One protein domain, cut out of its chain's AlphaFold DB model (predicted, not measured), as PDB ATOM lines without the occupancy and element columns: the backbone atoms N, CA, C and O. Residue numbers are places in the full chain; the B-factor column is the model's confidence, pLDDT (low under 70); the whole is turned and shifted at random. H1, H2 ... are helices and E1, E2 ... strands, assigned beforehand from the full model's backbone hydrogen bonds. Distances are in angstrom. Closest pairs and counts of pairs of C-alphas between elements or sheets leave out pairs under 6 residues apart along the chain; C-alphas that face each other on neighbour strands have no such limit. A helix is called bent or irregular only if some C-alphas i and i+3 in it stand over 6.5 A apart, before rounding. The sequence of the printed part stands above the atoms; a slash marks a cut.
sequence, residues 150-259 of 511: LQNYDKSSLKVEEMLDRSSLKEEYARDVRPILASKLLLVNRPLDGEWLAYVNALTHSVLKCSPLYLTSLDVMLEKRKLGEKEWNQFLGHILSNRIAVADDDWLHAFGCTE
ATOM      1  N   LEU A 150     -14.898 -39.746  23.141       93.81
ATOM      2  CA  LEU A 150     -14.133 -39.565  24.378       93.81
ATOM      3  C   LEU A 150     -12.641 -39.349  24.091       93.81
ATOM      4  O   LEU A 150     -12.069 -38.366  24.561       93.81
ATOM      5  N   GLN A 151     -12.033 -40.158  23.216       93.00
ATOM      6  CA  GLN A 151     -10.639 -39.970  22.789       93.00
ATOM      7  C   GLN A 151     -10.410 -38.579  22.156       93.00
ATOM      8  O   GLN A 151      -9.391 -37.917  22.393       93.00
ATOM      9  N   ASN A 152     -11.371 -38.089  21.361       92.81
ATOM     10  CA  ASN A 152     -11.327 -36.749  20.774       92.81
ATOM     11  C   ASN A 152     -11.523 -35.636  21.812       92.81
ATOM     12  O   ASN A 152     -10.935 -34.558  21.652       92.81
ATOM     13  N   TYR A 153     -12.348 -35.857  22.838       94.38
ATOM     14  CA  TYR A 153     -12.461 -34.973  23.994       94.38
ATOM     15  C   TYR A 153     -11.135 -34.904  24.747       94.38
ATOM     16  O   TYR A 153     -10.566 -33.818  24.803       94.38
ATOM     17  N   ASP A 154     -10.578 -36.024  25.206       93.50
ATOM     18  CA  ASP A 154      -9.340 -36.052  25.996       93.50
ATOM     19  C   ASP A 154      -8.174 -35.380  25.270       93.50
ATOM     20  O   ASP A 154      -7.516 -34.498  25.825       93.50
ATOM     21  N   LYS A 155      -7.989 -35.678  23.978       93.00
ATOM     22  CA  LYS A 155      -6.984 -35.018  23.128       93.00
ATOM     23  C   LYS A 155      -7.210 -33.510  22.967       93.00
ATOM     24  O   LYS A 155      -6.252 -32.764  22.754       93.00
ATOM     25  N   SER A 156      -8.458 -33.044  23.016       92.12
ATOM     26  CA  SER A 156      -8.777 -31.607  22.996       92.12
ATOM     27  C   SER A 156      -8.568 -30.962  24.366       92.12
ATOM     28  O   SER A 156      -8.152 -29.811  24.437       92.12
ATOM     29  N   SER A 157      -8.841 -31.714  25.429       89.00
ATOM     30  CA  SER A 157      -8.791 -31.296  26.825       89.00
ATOM     31  C   SER A 157      -7.345 -31.144  27.318       89.00
ATOM     32  O   SER A 157      -7.000 -30.106  27.874       89.00
ATOM     33  N   LEU A 158      -6.459 -32.091  26.976       89.38
ATOM     34  CA  LEU A 158      -5.011 -32.008  27.233       89.38
ATOM     35  C   LEU A 158      -4.383 -30.751  26.608       89.38
ATOM     36  O   LEU A 158      -3.672 -30.009  27.274       89.38
ATOM     37  N   LYS A 159      -4.727 -30.438  25.351       88.44
ATOM     38  CA  LYS A 159      -4.259 -29.211  24.675       88.44
ATOM     39  C   LYS A 159      -4.732 -27.925  25.350       88.44
ATOM     40  O   LYS A 159      -4.082 -26.890  25.229       88.44
ATOM     41  N   VAL A 160      -5.890 -27.961  26.010       86.06
ATOM     42  CA  VAL A 160      -6.384 -26.828  26.798       86.06
ATOM     43  C   VAL A 160      -5.609 -26.705  28.104       86.06
ATOM     44  O   VAL A 160      -5.277 -25.589  28.479       86.06
ATOM     45  N   GLU A 161      -5.252 -27.808  28.759       85.06
ATOM     46  CA  GLU A 161      -4.393 -27.779  29.950       85.06
ATOM     47  C   GLU A 161      -2.991 -27.251  29.640       85.06
ATOM     48  O   GLU A 161      -2.527 -26.361  30.343       85.06
ATOM     49  N   GLU A 162      -2.365 -27.702  28.550       87.00
ATOM     50  CA  GLU A 162      -1.083 -27.165  28.062       87.00
ATOM     51  C   GLU A 162      -1.163 -25.647  27.808       87.00
ATOM     52  O   GLU A 162      -0.288 -24.885  28.214       87.00
ATOM     53  N   MET A 163      -2.242 -25.181  27.167       86.06
ATOM     54  CA  MET A 163      -2.447 -23.762  26.857       86.06
ATOM     55  C   MET A 163      -2.763 -22.905  28.098       86.06
ATOM     56  O   MET A 163      -2.482 -21.700  28.108       86.06
ATOM     57  N   LEU A 164      -3.373 -23.509  29.121       86.44
ATOM     58  CA  LEU A 164      -3.765 -22.873  30.380       86.44
ATOM     59  C   LEU A 164      -2.810 -23.206  31.544       86.44
ATOM     60  O   LEU A 164      -3.178 -22.985  32.701       86.44
ATOM     61  N   ASP A 165      -1.599 -23.704  31.261       89.06
ATOM     62  CA  ASP A 165      -0.602 -23.984  32.296       89.06
ATOM     63  C   ASP A 165      -0.312 -22.730  33.131       89.06
ATOM     64  O   ASP A 165       0.093 -21.677  32.631       89.06
ATOM     65  N   ARG A 166      -0.496 -22.858  34.447       87.69
ATOM     66  CA  ARG A 166      -0.385 -21.736  35.383       87.69
ATOM     67  C   ARG A 166       1.028 -21.159  35.439       87.69
ATOM     68  O   ARG A 166       1.156 -19.971  35.725       87.69
ATOM     69  N   SER A 167       2.062 -21.958  35.186       90.56
ATOM     70  CA  SER A 167       3.456 -21.497  35.221       90.56
ATOM     71  C   SER A 167       3.731 -20.576  34.029       90.56
ATOM     72  O   SER A 167       4.106 -19.419  34.212       90.56
ATOM     73  N   SER A 168       3.389 -21.035  32.821       91.94
ATOM     74  CA  SER A 168       3.445 -20.249  31.585       91.94
ATOM     75  C   SER A 168       2.607 -18.966  31.663       91.94
ATOM     76  O   SER A 168       3.087 -17.887  31.305       91.94
ATOM     77  N   LEU A 169       1.372 -19.039  32.185       92.94
ATOM     78  CA  LEU A 169       0.515 -17.857  32.341       92.94
ATOM     79  C   LEU A 169       1.092 -16.832  33.330       92.94
ATOM     80  O   LEU A 169       0.967 -15.631  33.087       92.94
ATOM     81  N   LYS A 170       1.743 -17.275  34.415       94.38
ATOM     82  CA  LYS A 170       2.424 -16.391  35.376       94.38
ATOM     83  C   LYS A 170       3.584 -15.633  34.739       94.38
ATOM     84  O   LYS A 170       3.680 -14.418  34.908       94.38
ATOM     85  N   GLU A 171       4.442 -16.332  34.000       94.38
ATOM     86  CA  GLU A 171       5.596 -15.733  33.318       94.38
ATOM     87  C   GLU A 171       5.166 -14.707  32.262       94.38
ATOM     88  O   GLU A 171       5.685 -13.589  32.221       94.38
ATOM     89  N   GLU A 172       4.174 -15.053  31.438       94.88
ATOM     90  CA  GLU A 172       3.628 -14.158  30.416       94.88
ATOM     91  C   GLU A 172       2.940 -12.932  31.029       94.88
ATOM     92  O   GLU A 172       3.164 -11.808  30.577       94.88
ATOM     93  N   TYR A 173       2.162 -13.113  32.099       96.19
ATOM     94  CA  TYR A 173       1.558 -12.001  32.831       96.19
ATOM     95  C   TYR A 173       2.614 -11.048  33.394       96.19
ATOM     96  O   TYR A 173       2.518  -9.837  33.182       96.19
ATOM     97  N   ALA A 174       3.631 -11.582  34.081       95.75
ATOM     98  CA  ALA A 174       4.682 -10.790  34.712       95.75
ATOM     99  C   ALA A 174       5.482  -9.956  33.697       95.75
ATOM    100  O   ALA A 174       5.864  -8.825  34.006       95.75
ATOM    101  N   ARG A 175       5.697 -10.501  32.493       96.00
ATOM    102  CA  ARG A 175       6.422  -9.855  31.394       96.00
ATOM    103  C   ARG A 175       5.568  -8.842  30.623       96.00
ATOM    104  O   ARG A 175       6.009  -7.713  30.430       96.00
ATOM    105  N   ASP A 176       4.360  -9.224  30.206       95.12
ATOM    106  CA  ASP A 176       3.620  -8.502  29.157       95.12
ATOM    107  C   ASP A 176       2.435  -7.673  29.684       95.12
ATOM    108  O   ASP A 176       2.058  -6.674  29.073       95.12
ATOM    109  N   VAL A 177       1.817  -8.075  30.802       96.06
ATOM    110  CA  VAL A 177       0.544  -7.493  31.282       96.06
ATOM    111  C   VAL A 177       0.744  -6.675  32.555       96.06
ATOM    112  O   VAL A 177       0.317  -5.520  32.646       96.06
ATOM    113  N   ARG A 178       1.449  -7.250  33.531       96.12
ATOM    114  CA  ARG A 178       1.717  -6.656  34.841       96.12
ATOM    115  C   ARG A 178       2.367  -5.266  34.771       96.12
ATOM    116  O   ARG A 178       1.897  -4.393  35.502       96.12
ATOM    117  N   PRO A 179       3.370  -4.984  33.909       97.00
ATOM    118  CA  PRO A 179       3.972  -3.649  33.843       97.00
ATOM    119  C   PRO A 179       2.970  -2.571  33.406       97.00
ATOM    120  O   PRO A 179       2.996  -1.448  33.911       97.00
ATOM    121  N   ILE A 180       2.036  -2.926  32.517       96.19
ATOM    122  CA  ILE A 180       0.985  -2.026  32.031       96.19
ATOM    123  C   ILE A 180       0.026  -1.686  33.178       96.19
ATOM    124  O   ILE A 180      -0.220  -0.505  33.437       96.19
ATOM    125  N   LEU A 181      -0.457  -2.695  33.909       95.38
ATOM    126  CA  LEU A 181      -1.354  -2.518  35.059       95.38
ATOM    127  C   LEU A 181      -0.685  -1.739  36.205       95.38
ATOM    128  O   LEU A 181      -1.296  -0.827  36.769       95.38
ATOM    129  N   ALA A 182       0.586  -2.034  36.496       93.81
ATOM    130  CA  ALA A 182       1.395  -1.313  37.477       93.81
ATOM    131  C   ALA A 182       1.526   0.177  37.118       93.81
ATOM    132  O   ALA A 182       1.279   1.036  37.965       93.81
ATOM    133  N   SER A 183       1.814   0.500  35.849       94.81
ATOM    134  CA  SER A 183       1.935   1.889  35.367       94.81
ATOM    135  C   SER A 183       0.649   2.719  35.504       94.81
ATOM    136  O   SER A 183       0.690   3.949  35.434       94.81
ATOM    137  N   LYS A 184      -0.503   2.058  35.681       91.88
ATOM    138  CA  LYS A 184      -1.821   2.678  35.874       91.88
ATOM    139  C   LYS A 184      -2.349   2.559  37.307       91.88
ATOM    140  O   LYS A 184      -3.472   2.992  37.551       91.88
ATOM    141  N   LEU A 185      -1.542   2.031  38.234       90.88
ATOM    142  CA  LEU A 185      -1.892   1.812  39.643       90.88
ATOM    143  C   LEU A 185      -3.154   0.944  39.823       90.88
ATOM    144  O   LEU A 185      -3.968   1.197  40.706       90.88
ATOM    145  N   LEU A 186      -3.319  -0.075  38.969       90.38
ATOM    146  CA  LEU A 186      -4.473  -0.986  39.000       90.38
ATOM    147  C   LEU A 186      -4.196  -2.308  39.733       90.38
ATOM    148  O   LEU A 186      -5.089  -3.145  39.816       90.38
ATOM    149  N   LEU A 187      -2.984  -2.515  40.256       91.06
ATOM    150  CA  LEU A 187      -2.616  -3.746  40.958       91.06
ATOM    151  C   LEU A 187      -3.014  -3.711  42.438       91.06
ATOM    152  O   LEU A 187      -2.752  -2.739  43.147       91.06
ATOM    153  N   VAL A 188      -3.590  -4.815  42.910       87.88
ATOM    154  CA  VAL A 188      -3.883  -5.084  44.320       87.88
ATOM    155  C   VAL A 188      -2.967  -6.211  44.787       87.88
ATOM    156  O   VAL A 188      -3.083  -7.350  44.342       87.88
ATOM    157  N   ASN A 189      -2.061  -5.909  45.717       83.19
ATOM    158  CA  ASN A 189      -1.043  -6.851  46.205       83.19
ATOM    159  C   ASN A 189      -1.583  -7.836  47.268       83.19
ATOM    160  O   ASN A 189      -0.853  -8.221  48.182       83.19
ATOM    161  N   ARG A 190      -2.878  -8.176  47.222       80.25
ATOM    162  CA  ARG A 190      -3.548  -9.119  48.135       80.25
ATOM    163  C   ARG A 190      -4.671  -9.873  47.407       80.25
ATOM    164  O   ARG A 190      -5.247  -9.298  46.482       80.25
ATOM    165  N   PRO A 191      -5.011 -11.103  47.840       75.38
ATOM    166  CA  PRO A 191      -6.186 -11.828  47.356       75.38
ATOM    167  C   PRO A 191      -7.496 -11.048  47.542       75.38
ATOM    168  O   PRO A 191      -7.597 -10.135  48.368       75.38
ATOM    169  N   LEU A 192      -8.512 -11.422  46.761       77.62
ATOM    170  CA  LEU A 192      -9.833 -10.782  46.757       77.62
ATOM    171  C   LEU A 192     -10.784 -11.461  47.751       77.62
ATOM    172  O   LEU A 192     -11.857 -11.948  47.388       77.62
ATOM    173  N   ASP A 193     -10.395 -11.490  49.024       78.62
ATOM    174  CA  ASP A 193     -11.163 -12.137  50.081       78.62
ATOM    175  C   ASP A 193     -11.165 -11.377  51.425       78.62
ATOM    176  O   ASP A 193     -10.570 -10.309  51.606       78.62
ATOM    177  N   GLY A 194     -11.947 -11.925  52.360       78.12
ATOM    178  CA  GLY A 194     -12.012 -11.495  53.754       78.12
ATOM    179  C   GLY A 194     -12.480 -10.056  54.006       78.12
ATOM    180  O   GLY A 194     -13.087  -9.380  53.173       78.12
ATOM    181  N   GLU A 195     -12.192  -9.597  55.223       79.81
ATOM    182  CA  GLU A 195     -12.524  -8.251  55.707       79.81
ATOM    183  C   GLU A 195     -11.727  -7.158  54.982       79.81
ATOM    184  O   GLU A 195     -12.210  -6.037  54.825       79.81
ATOM    185  N   TRP A 196     -10.533  -7.491  54.475       79.38
ATOM    186  CA  TRP A 196      -9.704  -6.577  53.692       79.38
ATOM    187  C   TRP A 196     -10.419  -6.115  52.417       79.38
ATOM    188  O   TRP A 196     -10.532  -4.911  52.186       79.38
ATOM    189  N   LEU A 197     -10.968  -7.042  51.621       81.56
ATOM    190  CA  LEU A 197     -11.724  -6.670  50.425       81.56
ATOM    191  C   LEU A 197     -12.981  -5.854  50.774       81.56
ATOM    192  O   LEU A 197     -13.349  -4.953  50.020       81.56
ATOM    193  N   ALA A 198     -13.635  -6.132  51.907       80.62
ATOM    194  CA  ALA A 198     -14.784  -5.350  52.368       80.62
ATOM    195  C   ALA A 198     -14.390  -3.907  52.739       80.62
ATOM    196  O   ALA A 198     -15.071  -2.962  52.339       80.62
ATOM    197  N   TYR A 199     -13.260  -3.728  53.432       80.12
ATOM    198  CA  TYR A 199     -12.696  -2.420  53.769       80.12
ATOM    199  C   TYR A 199     -12.292  -1.624  52.520       80.12
ATOM    200  O   TYR A 199     -12.696  -0.470  52.369       80.12
ATOM    201  N   VAL A 200     -11.566  -2.248  51.583       78.00
ATOM    202  CA  VAL A 200     -11.185  -1.607  50.314       78.00
ATOM    203  C   VAL A 200     -12.426  -1.237  49.499       78.00
ATOM    204  O   VAL A 200     -12.510  -0.106  49.032       78.00
ATOM    205  N   ASN A 201     -13.431  -2.117  49.396       81.88
ATOM    206  CA  ASN A 201     -14.711  -1.786  48.754       81.88
ATOM    207  C   ASN A 201     -15.370  -0.551  49.380       81.88
ATOM    208  O   ASN A 201     -15.789   0.348  48.656       81.88
ATOM    209  N   ALA A 202     -15.456  -0.492  50.713       80.06
ATOM    210  CA  ALA A 202     -16.073   0.626  51.420       80.06
ATOM    211  C   ALA A 202     -15.320   1.948  51.176       80.06
ATOM    212  O   ALA A 202     -15.948   2.971  50.889       80.06
ATOM    213  N   LEU A 203     -13.982   1.924  51.202       77.12
ATOM    214  CA  LEU A 203     -13.154   3.082  50.860       77.12
ATOM    215  C   LEU A 203     -13.342   3.501  49.399       77.12
ATOM    216  O   LEU A 203     -13.702   4.644  49.128       77.12
ATOM    217  N   THR A 204     -13.156   2.588  48.449       76.31
ATOM    218  CA  THR A 204     -13.230   2.916  47.023       76.31
ATOM    219  C   THR A 204     -14.631   3.381  46.622       76.31
ATOM    220  O   THR A 204     -14.745   4.363  45.895       76.31
ATOM    221  N   HIS A 205     -15.695   2.781  47.163       79.62
ATOM    222  CA  HIS A 205     -17.067   3.248  46.954       79.62
ATOM    223  C   HIS A 205     -17.334   4.614  47.607       79.62
ATOM    224  O   HIS A 205     -17.991   5.469  47.010       79.62
ATOM    225  N   SER A 206     -16.821   4.868  48.816       79.00
ATOM    226  CA  SER A 206     -17.015   6.167  49.478       79.00
ATOM    227  C   SER A 206     -16.280   7.312  48.771       79.00
ATOM    228  O   SER A 206     -16.821   8.418  48.733       79.00
ATOM    229  N   VAL A 207     -15.123   7.044  48.153       75.19
ATOM    230  CA  VAL A 207     -14.337   8.018  47.374       75.19
ATOM    231  C   VAL A 207     -14.865   8.173  45.942       75.19
ATOM    232  O   VAL A 207     -15.198   9.283  45.537       75.19
ATOM    233  N   LEU A 208     -14.982   7.084  45.173       70.88
ATOM    234  CA  LEU A 208     -15.329   7.132  43.742       70.88
ATOM    235  C   LEU A 208     -16.839   7.203  43.460       70.88
ATOM    236  O   LEU A 208     -17.233   7.416  42.317       70.88
ATOM    237  N   LYS A 209     -17.689   6.998  44.478       77.25
ATOM    238  CA  LYS A 209     -19.163   6.909  44.368       77.25
ATOM    239  C   LYS A 209     -19.663   5.840  43.382       77.25
ATOM    240  O   LYS A 209     -20.813   5.879  42.950       77.25
ATOM    241  N   CYS A 210     -18.818   4.866  43.054       71.38
ATOM    242  CA  CYS A 210     -19.144   3.704  42.241       71.38
ATOM    243  C   CYS A 210     -18.613   2.433  42.913       71.38
ATOM    244  O   CYS A 210     -17.634   2.471  43.660       71.38
ATOM    245  N   SER A 211     -19.264   1.297  42.663       76.06
ATOM    246  CA  SER A 211     -18.737   0.005  43.104       76.06
ATOM    247  C   SER A 211     -17.495  -0.334  42.275       76.06
ATOM    248  O   SER A 211     -17.612  -0.401  41.048       76.06
ATOM    249  N   PRO A 212     -16.322  -0.552  42.894       77.75
ATOM    250  CA  PRO A 212     -15.147  -0.998  42.162       77.75
ATOM    251  C   PRO A 212     -15.375  -2.378  41.541       77.75
ATOM    252  O   PRO A 212     -16.131  -3.210  42.049       77.75
ATOM    253  N   LEU A 213     -14.691  -2.611  40.428       83.94
ATOM    254  CA  LEU A 213     -14.684  -3.879  39.716       83.94
ATOM    255  C   LEU A 213     -13.312  -4.524  39.881       83.94
ATOM    256  O   LEU A 213     -12.293  -3.838  39.775       83.94
ATOM    257  N   TYR A 214     -13.303  -5.835  40.115       85.31
ATOM    258  CA  TYR A 214     -12.090  -6.603  40.369       85.31
ATOM    259  C   TYR A 214     -11.975  -7.805  39.431       85.31
ATOM    260  O   TYR A 214     -12.977  -8.433  39.088       85.31
ATOM    261  N   LEU A 215     -10.736  -8.132  39.079       88.12
ATOM    262  CA  LEU A 215     -10.304  -9.361  38.416       88.12
ATOM    263  C   LEU A 215      -9.093  -9.923  39.178       88.12
ATOM    264  O   LEU A 215      -8.402  -9.178  39.873       88.12
ATOM    265  N   THR A 216      -8.784 -11.204  39.030       89.88
ATOM    266  CA  THR A 216      -7.466 -11.746  39.398       89.88
ATOM    267  C   THR A 216      -6.529 -11.777  38.191       89.88
ATOM    268  O   THR A 216      -6.973 -11.706  37.041       89.88
ATOM    269  N   SER A 217      -5.219 -11.905  38.423       91.38
ATOM    270  CA  SER A 217      -4.257 -12.161  37.341       91.38
ATOM    271  C   SER A 217      -4.630 -13.403  36.525       91.38
ATOM    272  O   SER A 217      -4.486 -13.402  35.299       91.38
ATOM    273  N   LEU A 218      -5.191 -14.433  37.177       88.69
ATOM    274  CA  LEU A 218      -5.731 -15.606  36.497       88.69
ATOM    275  C   LEU A 218      -6.894 -15.236  35.562       88.69
ATOM    276  O   LEU A 218      -6.853 -15.624  34.397       88.69
ATOM    277  N   ASP A 219      -7.885 -14.462  36.017       87.88
ATOM    278  CA  ASP A 219      -9.018 -14.037  35.174       87.88
ATOM    279  C   ASP A 219      -8.540 -13.322  33.898       87.88
ATOM    280  O   ASP A 219      -8.963 -13.651  32.789       87.88
ATOM    281  N   VAL A 220      -7.605 -12.375  34.047       91.81
ATOM    282  CA  VAL A 220      -7.047 -11.595  32.930       91.81
ATOM    283  C   VAL A 220      -6.321 -12.496  31.925       91.81
ATOM    284  O   VAL A 220      -6.497 -12.336  30.714       91.81
ATOM    285  N   MET A 221      -5.536 -13.463  32.402       92.81
ATOM    286  CA  MET A 221      -4.776 -14.371  31.537       92.81
ATOM    287  C   MET A 221      -5.637 -15.459  30.887       92.81
ATOM    288  O   MET A 221      -5.386 -15.826  29.736       92.81
ATOM    289  N   LEU A 222      -6.689 -15.930  31.565       87.81
ATOM    290  CA  LEU A 222      -7.681 -16.825  30.968       87.81
ATOM    291  C   LEU A 222      -8.411 -16.141  29.804       87.81
ATOM    292  O   LEU A 222      -8.627 -16.781  28.777       87.81
ATOM    293  N   GLU A 223      -8.754 -14.855  29.917       87.94
ATOM    294  CA  GLU A 223      -9.310 -14.099  28.787       87.94
ATOM    295  C   GLU A 223      -8.269 -13.859  27.684       87.94
ATOM    296  O   GLU A 223      -8.577 -14.063  26.509       87.94
ATOM    297  N   LYS A 224      -7.008 -13.546  28.026       91.38
ATOM    298  CA  LYS A 224      -5.918 -13.407  27.039       91.38
ATOM    299  C   LYS A 224      -5.721 -14.658  26.174       91.38
ATOM    300  O   LYS A 224      -5.447 -14.531  24.987       91.38
ATOM    301  N   ARG A 225      -5.868 -15.861  26.746       89.44
ATOM    302  CA  ARG A 225      -5.762 -17.138  26.010       89.44
ATOM    303  C   ARG A 225      -6.969 -17.459  25.125       89.44
ATOM    304  O   ARG A 225      -6.836 -18.269  24.213       89.44
ATOM    305  N   LYS A 226      -8.136 -16.862  25.385       85.44
ATOM    306  CA  LYS A 226      -9.357 -17.049  24.578       85.44
ATOM    307  C   LYS A 226      -9.439 -16.037  23.439       85.44
ATOM    308  O   LYS A 226      -9.793 -16.395  22.322       85.44
ATOM    309  N   LEU A 227      -9.155 -14.770  23.737       86.06
ATOM    310  CA  LEU A 227      -9.394 -13.644  22.843       86.06
ATOM    311  C   LEU A 227      -8.299 -13.518  21.774       86.06
ATOM    312  O   LEU A 227      -7.108 -13.526  22.077       86.06
ATOM    313  N   GLY A 228      -8.703 -13.302  20.519       85.62
ATOM    314  CA  GLY A 228      -7.772 -12.899  19.461       85.62
ATOM    315  C   GLY A 228      -7.176 -11.512  19.736       85.62
ATOM    316  O   GLY A 228      -7.790 -10.696  20.418       85.62
ATOM    317  N   GLU A 229      -6.005 -11.208  19.171       88.44
ATOM    318  CA  GLU A 229      -5.206 -10.002  19.480       88.44
ATOM    319  C   GLU A 229      -6.017  -8.688  19.504       88.44
ATOM    320  O   GLU A 229      -5.929  -7.905  20.451       88.44
ATOM    321  N   LYS A 230      -6.872  -8.466  18.498       87.06
ATOM    322  CA  LYS A 230      -7.752  -7.288  18.423       87.06
ATOM    323  C   LYS A 230      -8.741  -7.212  19.593       87.06
ATOM    324  O   LYS A 230      -8.991  -6.125  20.108       87.06
ATOM    325  N   GLU A 231      -9.313  -8.343  19.995       85.31
ATOM    326  CA  GLU A 231     -10.265  -8.419  21.106       85.31
ATOM    327  C   GLU A 231      -9.555  -8.322  22.460       85.31
ATOM    328  O   GLU A 231     -10.044  -7.629  23.348       85.31
ATOM    329  N   TRP A 232      -8.370  -8.927  22.592       91.94
ATOM    330  CA  TRP A 232      -7.490  -8.761  23.749       91.94
ATOM    331  C   TRP A 232      -7.143  -7.284  23.978       91.94
ATOM    332  O   TRP A 232      -7.299  -6.781  25.089       91.94
ATOM    333  N   ASN A 233      -6.757  -6.555  22.928       91.50
ATOM    334  CA  ASN A 233      -6.449  -5.127  23.027       91.50
ATOM    335  C   ASN A 233      -7.677  -4.292  23.448       91.50
ATOM    336  O   ASN A 233      -7.541  -3.336  24.212       91.50
ATOM    337  N   GLN A 234      -8.886  -4.675  23.019       89.25
ATOM    338  CA  GLN A 234     -10.135  -4.060  23.488       89.25
ATOM    339  C   GLN A 234     -10.451  -4.402  24.951       89.25
ATOM    340  O   GLN A 234     -10.902  -3.529  25.691       89.25
ATOM    341  N   PHE A 235     -10.212  -5.643  25.380       90.25
ATOM    342  CA  PHE A 235     -10.425  -6.090  26.758       90.25
ATOM    343  C   PHE A 235      -9.445  -5.422  27.731       90.25
ATOM    344  O   PHE A 235      -9.869  -4.838  28.727       90.25
ATOM    345  N   LEU A 236      -8.149  -5.396  27.403       92.38
ATOM    346  CA  LEU A 236      -7.145  -4.666  28.175       92.38
ATOM    347  C   LEU A 236      -7.465  -3.164  28.207       92.38
ATOM    348  O   LEU A 236      -7.467  -2.562  29.277       92.38
ATOM    349  N   GLY A 237      -7.833  -2.568  27.068       91.25
ATOM    350  CA  GLY A 237      -8.318  -1.185  27.014       91.25
ATOM    351  C   GLY A 237      -9.514  -0.938  27.942       91.25
ATOM    352  O   GLY A 237      -9.539   0.062  28.654       91.25
ATOM    353  N   HIS A 238     -10.463  -1.876  28.017       89.31
ATOM    354  CA  HIS A 238     -11.605  -1.807  28.930       89.31
ATOM    355  C   HIS A 238     -11.183  -1.862  30.409       89.31
ATOM    356  O   HIS A 238     -11.697  -1.062  31.195       89.31
ATOM    357  N   ILE A 239     -10.224  -2.725  30.781       90.25
ATOM    358  CA  ILE A 239      -9.624  -2.763  32.130       90.25
ATOM    359  C   ILE A 239      -9.039  -1.394  32.496       90.25
ATOM    360  O   ILE A 239      -9.376  -0.834  33.541       90.25
ATOM    361  N   LEU A 240      -8.214  -0.825  31.610       91.62
ATOM    362  CA  LEU A 240      -7.535   0.448  31.858       91.62
ATOM    363  C   LEU A 240      -8.510   1.636  31.931       91.62
ATOM    364  O   LEU A 240      -8.387   2.475  32.825       91.62
ATOM    365  N   SER A 241      -9.478   1.717  31.014       88.75
ATOM    366  CA  SER A 241     -10.429   2.834  30.935       88.75
ATOM    367  C   SER A 241     -11.424   2.859  32.094       88.75
ATOM    368  O   SER A 241     -11.735   3.937  32.591       88.75
ATOM    369  N   ASN A 242     -11.896   1.694  32.550       83.94
ATOM    370  CA  ASN A 242     -12.851   1.593  33.663       83.94
ATOM    371  C   ASN A 242     -12.165   1.440  35.030       83.94
ATOM    372  O   ASN A 242     -12.849   1.282  36.037       83.94
ATOM    373  N   ARG A 243     -10.823   1.483  35.066       87.12
ATOM    374  CA  ARG A 243      -9.988   1.299  36.266       87.12
ATOM    375  C   ARG A 243     -10.362   0.054  37.071       87.12
ATOM    376  O   ARG A 243     -10.471   0.093  38.294       87.12
ATOM    377  N   ILE A 244     -10.543  -1.051  36.354       87.56
ATOM    378  CA  ILE A 244     -10.768  -2.368  36.947       87.56
ATOM    379  C   ILE A 244      -9.481  -2.778  37.668       87.56
ATOM    380  O   ILE A 244      -8.403  -2.789  37.071       87.56
ATOM    381  N   ALA A 245      -9.597  -3.078  38.958       88.38
ATOM    382  CA  ALA A 245      -8.477  -3.467  39.798       88.38
ATOM    383  C   ALA A 245      -8.147  -4.955  39.598       88.38
ATOM    384  O   ALA A 245      -9.047  -5.786  39.471       88.38
ATOM    385  N   VAL A 246      -6.862  -5.302  39.578       90.12
ATOM    386  CA  VAL A 246      -6.379  -6.666  39.328       90.12
ATOM    387  C   VAL A 246      -5.578  -7.154  40.531       90.12
ATOM    388  O   VAL A 246      -4.583  -6.536  40.903       90.12
ATOM    389  N   ALA A 247      -6.005  -8.254  41.151       89.94
ATOM    390  CA  ALA A 247      -5.259  -8.888  42.233       89.94
ATOM    391  C   ALA A 247      -4.060  -9.664  41.680       89.94
ATOM    392  O   ALA A 247      -4.230 -10.680  41.008       89.94
ATOM    393  N   ASP A 248      -2.861  -9.156  41.978       85.94
ATOM    394  CA  ASP A 248      -1.610  -9.481  41.279       85.94
ATOM    395  C   ASP A 248      -1.158 -10.942  41.495       85.94
ATOM    396  O   ASP A 248      -0.580 -11.561  40.596       85.94
ATOM    397  N   ASP A 249      -1.475 -11.509  42.665       82.06
ATOM    398  CA  ASP A 249      -0.979 -12.816  43.128       82.06
ATOM    399  C   ASP A 249      -2.079 -13.871  43.391       82.06
ATOM    400  O   ASP A 249      -1.783 -14.984  43.827       82.06
ATOM    401  N   ASP A 250      -3.357 -13.587  43.096       81.25
ATOM    402  CA  ASP A 250      -4.386 -14.639  43.163       81.25
ATOM    403  C   ASP A 250      -4.406 -15.465  41.869       81.25
ATOM    404  O   ASP A 250      -4.986 -15.101  40.845       81.25
ATOM    405  N   TRP A 251      -3.715 -16.601  41.935       85.00
ATOM    406  CA  TRP A 251      -3.596 -17.586  40.857       85.00
ATOM    407  C   TRP A 251      -4.342 -18.891  41.145       85.00
ATOM    408  O   TRP A 251      -4.238 -19.853  40.379       85.00
ATOM    409  N   LEU A 252      -5.066 -18.940  42.264       77.69
ATOM    410  CA  LEU A 252      -5.837 -20.102  42.695       77.69
ATOM    411  C   LEU A 252      -7.326 -19.909  42.407       77.69
ATOM    412  O   LEU A 252      -7.996 -20.876  42.039       77.69
ATOM    413  N   HIS A 253      -7.822 -18.674  42.508       74.88
ATOM    414  CA  HIS A 253      -9.232 -18.355  42.350       74.88
ATOM    415  C   HIS A 253      -9.478 -17.436  41.148       74.88
ATOM    416  O   HIS A 253      -8.811 -16.423  40.941       74.88
ATOM    417  N   ALA A 254     -10.487 -17.798  40.359       74.69
ATOM    418  CA  ALA A 254     -11.117 -16.897  39.405       74.69
ATOM    419  C   ALA A 254     -12.198 -16.100  40.153       74.69
ATOM    420  O   ALA A 254     -13.123 -16.704  40.711       74.69
ATOM    421  N   PHE A 255     -12.072 -14.773  40.218       73.31
ATOM    422  CA  PHE A 255     -13.002 -13.912  40.966       73.31
ATOM    423  C   PHE A 255     -14.004 -13.231  40.030       73.31
ATOM    424  O   PHE A 255     -15.195 -13.137  40.331       73.31
ATOM    425  N   GLY A 256     -13.511 -12.760  38.889       68.06
ATOM    426  CA  GLY A 256     -14.262 -12.037  37.881       68.06
ATOM    427  C   GLY A 256     -15.143 -12.922  37.007       68.06
ATOM    428  O   GLY A 256     -14.814 -14.056  36.666       68.06
ATOM    429  N   CYS A 257     -16.267 -12.354  36.583       71.94
ATOM    430  CA  CYS A 257     -17.137 -12.911  35.554       71.94
ATOM    431  C   CYS A 257     -17.144 -11.947  34.359       71.94
ATOM    432  O   CYS A 257     -17.753 -10.875  34.429       71.94
ATOM    433  N   THR A 258     -16.412 -12.308  33.299       72.12
ATOM    434  CA  THR A 258     -16.309 -11.535  32.053       72.12
ATOM    435  C   THR A 258     -17.369 -11.998  31.064       72.12
ATOM    436  O   THR A 258     -17.271 -13.085  30.503       72.12
ATOM    437  N   GLU A 259     -18.361 -11.149  30.807       71.00
ATOM    438  CA  GLU A 259     -19.406 -11.393  29.816       71.00
ATOM    439  C   GLU A 259     -19.043 -10.728  28.475       71.00
ATOM    440  O   GLU A 259     -18.849  -9.505  28.395       71.00
TER     441      GLU A 259
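This is residues 150 to 259 of the 511 residues of the protein "RNase H type-1 domain-containing protein" of Oryza meridionalis (UniProt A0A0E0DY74). Three helices, H2, H4 and H5, make a small, loosely joined body, in which H2 touches H4 and H5 is near both, with a short pair of parallel strands, E1 and E2, to one side of the three; at one end of the long axis residues 150 to 159 of H1 stick out as an arm, and at the other end lies H3, of which residues 194 to 199 stand free. The printed part has 110 residues, with five named helices and two named strands in the order H1 H2 H3 E1 H4 H5 E2, and its class is mostly helix. The whole is only just compact, close to loose, with a radius of gyration of the C-alphas of 15.4 A, and it is elongated, spanning 53 by 31 by 25 A.

H1, residues 150 to 163, touches no helix. H2, residues 166 to 183, has a kink of 48 degrees near residue 173, and is irregular, but only just: C-alphas 176 and 179 are 6.8 A apart. H3, residues 194 to 208, touches no helix and is apart from H1 and H2. E1, residues 214 to 216, and E2, residues 245 to 247, are parallel neighbours at 31 degrees; N 215 and O 245 are within hydrogen-bond range at 2.9 A, as are N 247 and O 215 at 2.9 A. Residues 187 to 188 also pair, parallel, with residues 246 to 247 of E2. Between the strands along the chain come H4, residues 217 to 226, and H5, residues 229 to 241, in a strand-helix-strand unit, two parallel neighbour strands joined through helices, with a right-handed crossover. H2 touches H4 with residues 169 to 173 alone, about perpendicular at 73 degrees, the closest C-alphas being those of Leu 169 and Met 221, 6.4 A apart. H4 and H5 are close but not clearly touching, at a shallow tilt of 30 degrees, opposite ways; their closest C-alphas, of Lys 224 and Trp 232, are 5.9 A apart. In H4 and H5 every O i to N i+4 pair is within hydrogen-bond range; the counts are 9 of 10 in H1, 11 of 14 in H2 and 10 of 11 in H3.

H1 begins at C-alpha 150, (-14.133, -39.565, 24.378), and is 19.8 A long. H2 measures 23.7 A, H3 21.4 A, H4 14.6 A and H5 18.0 A from first to last C-alpha; E1 measures 7.0 A. E2, 6.8 A long, ends at C-alpha 247, (-5.259, -8.888, 42.233).

The C-alphas farthest apart, of Gln 151 and Val 207, are 54.0 A apart. The printed part has no cut and no long link; residues 248 to 259 hold no named element. The mean pLDDT of the printed part is 86.3, and residue 256 is under 70.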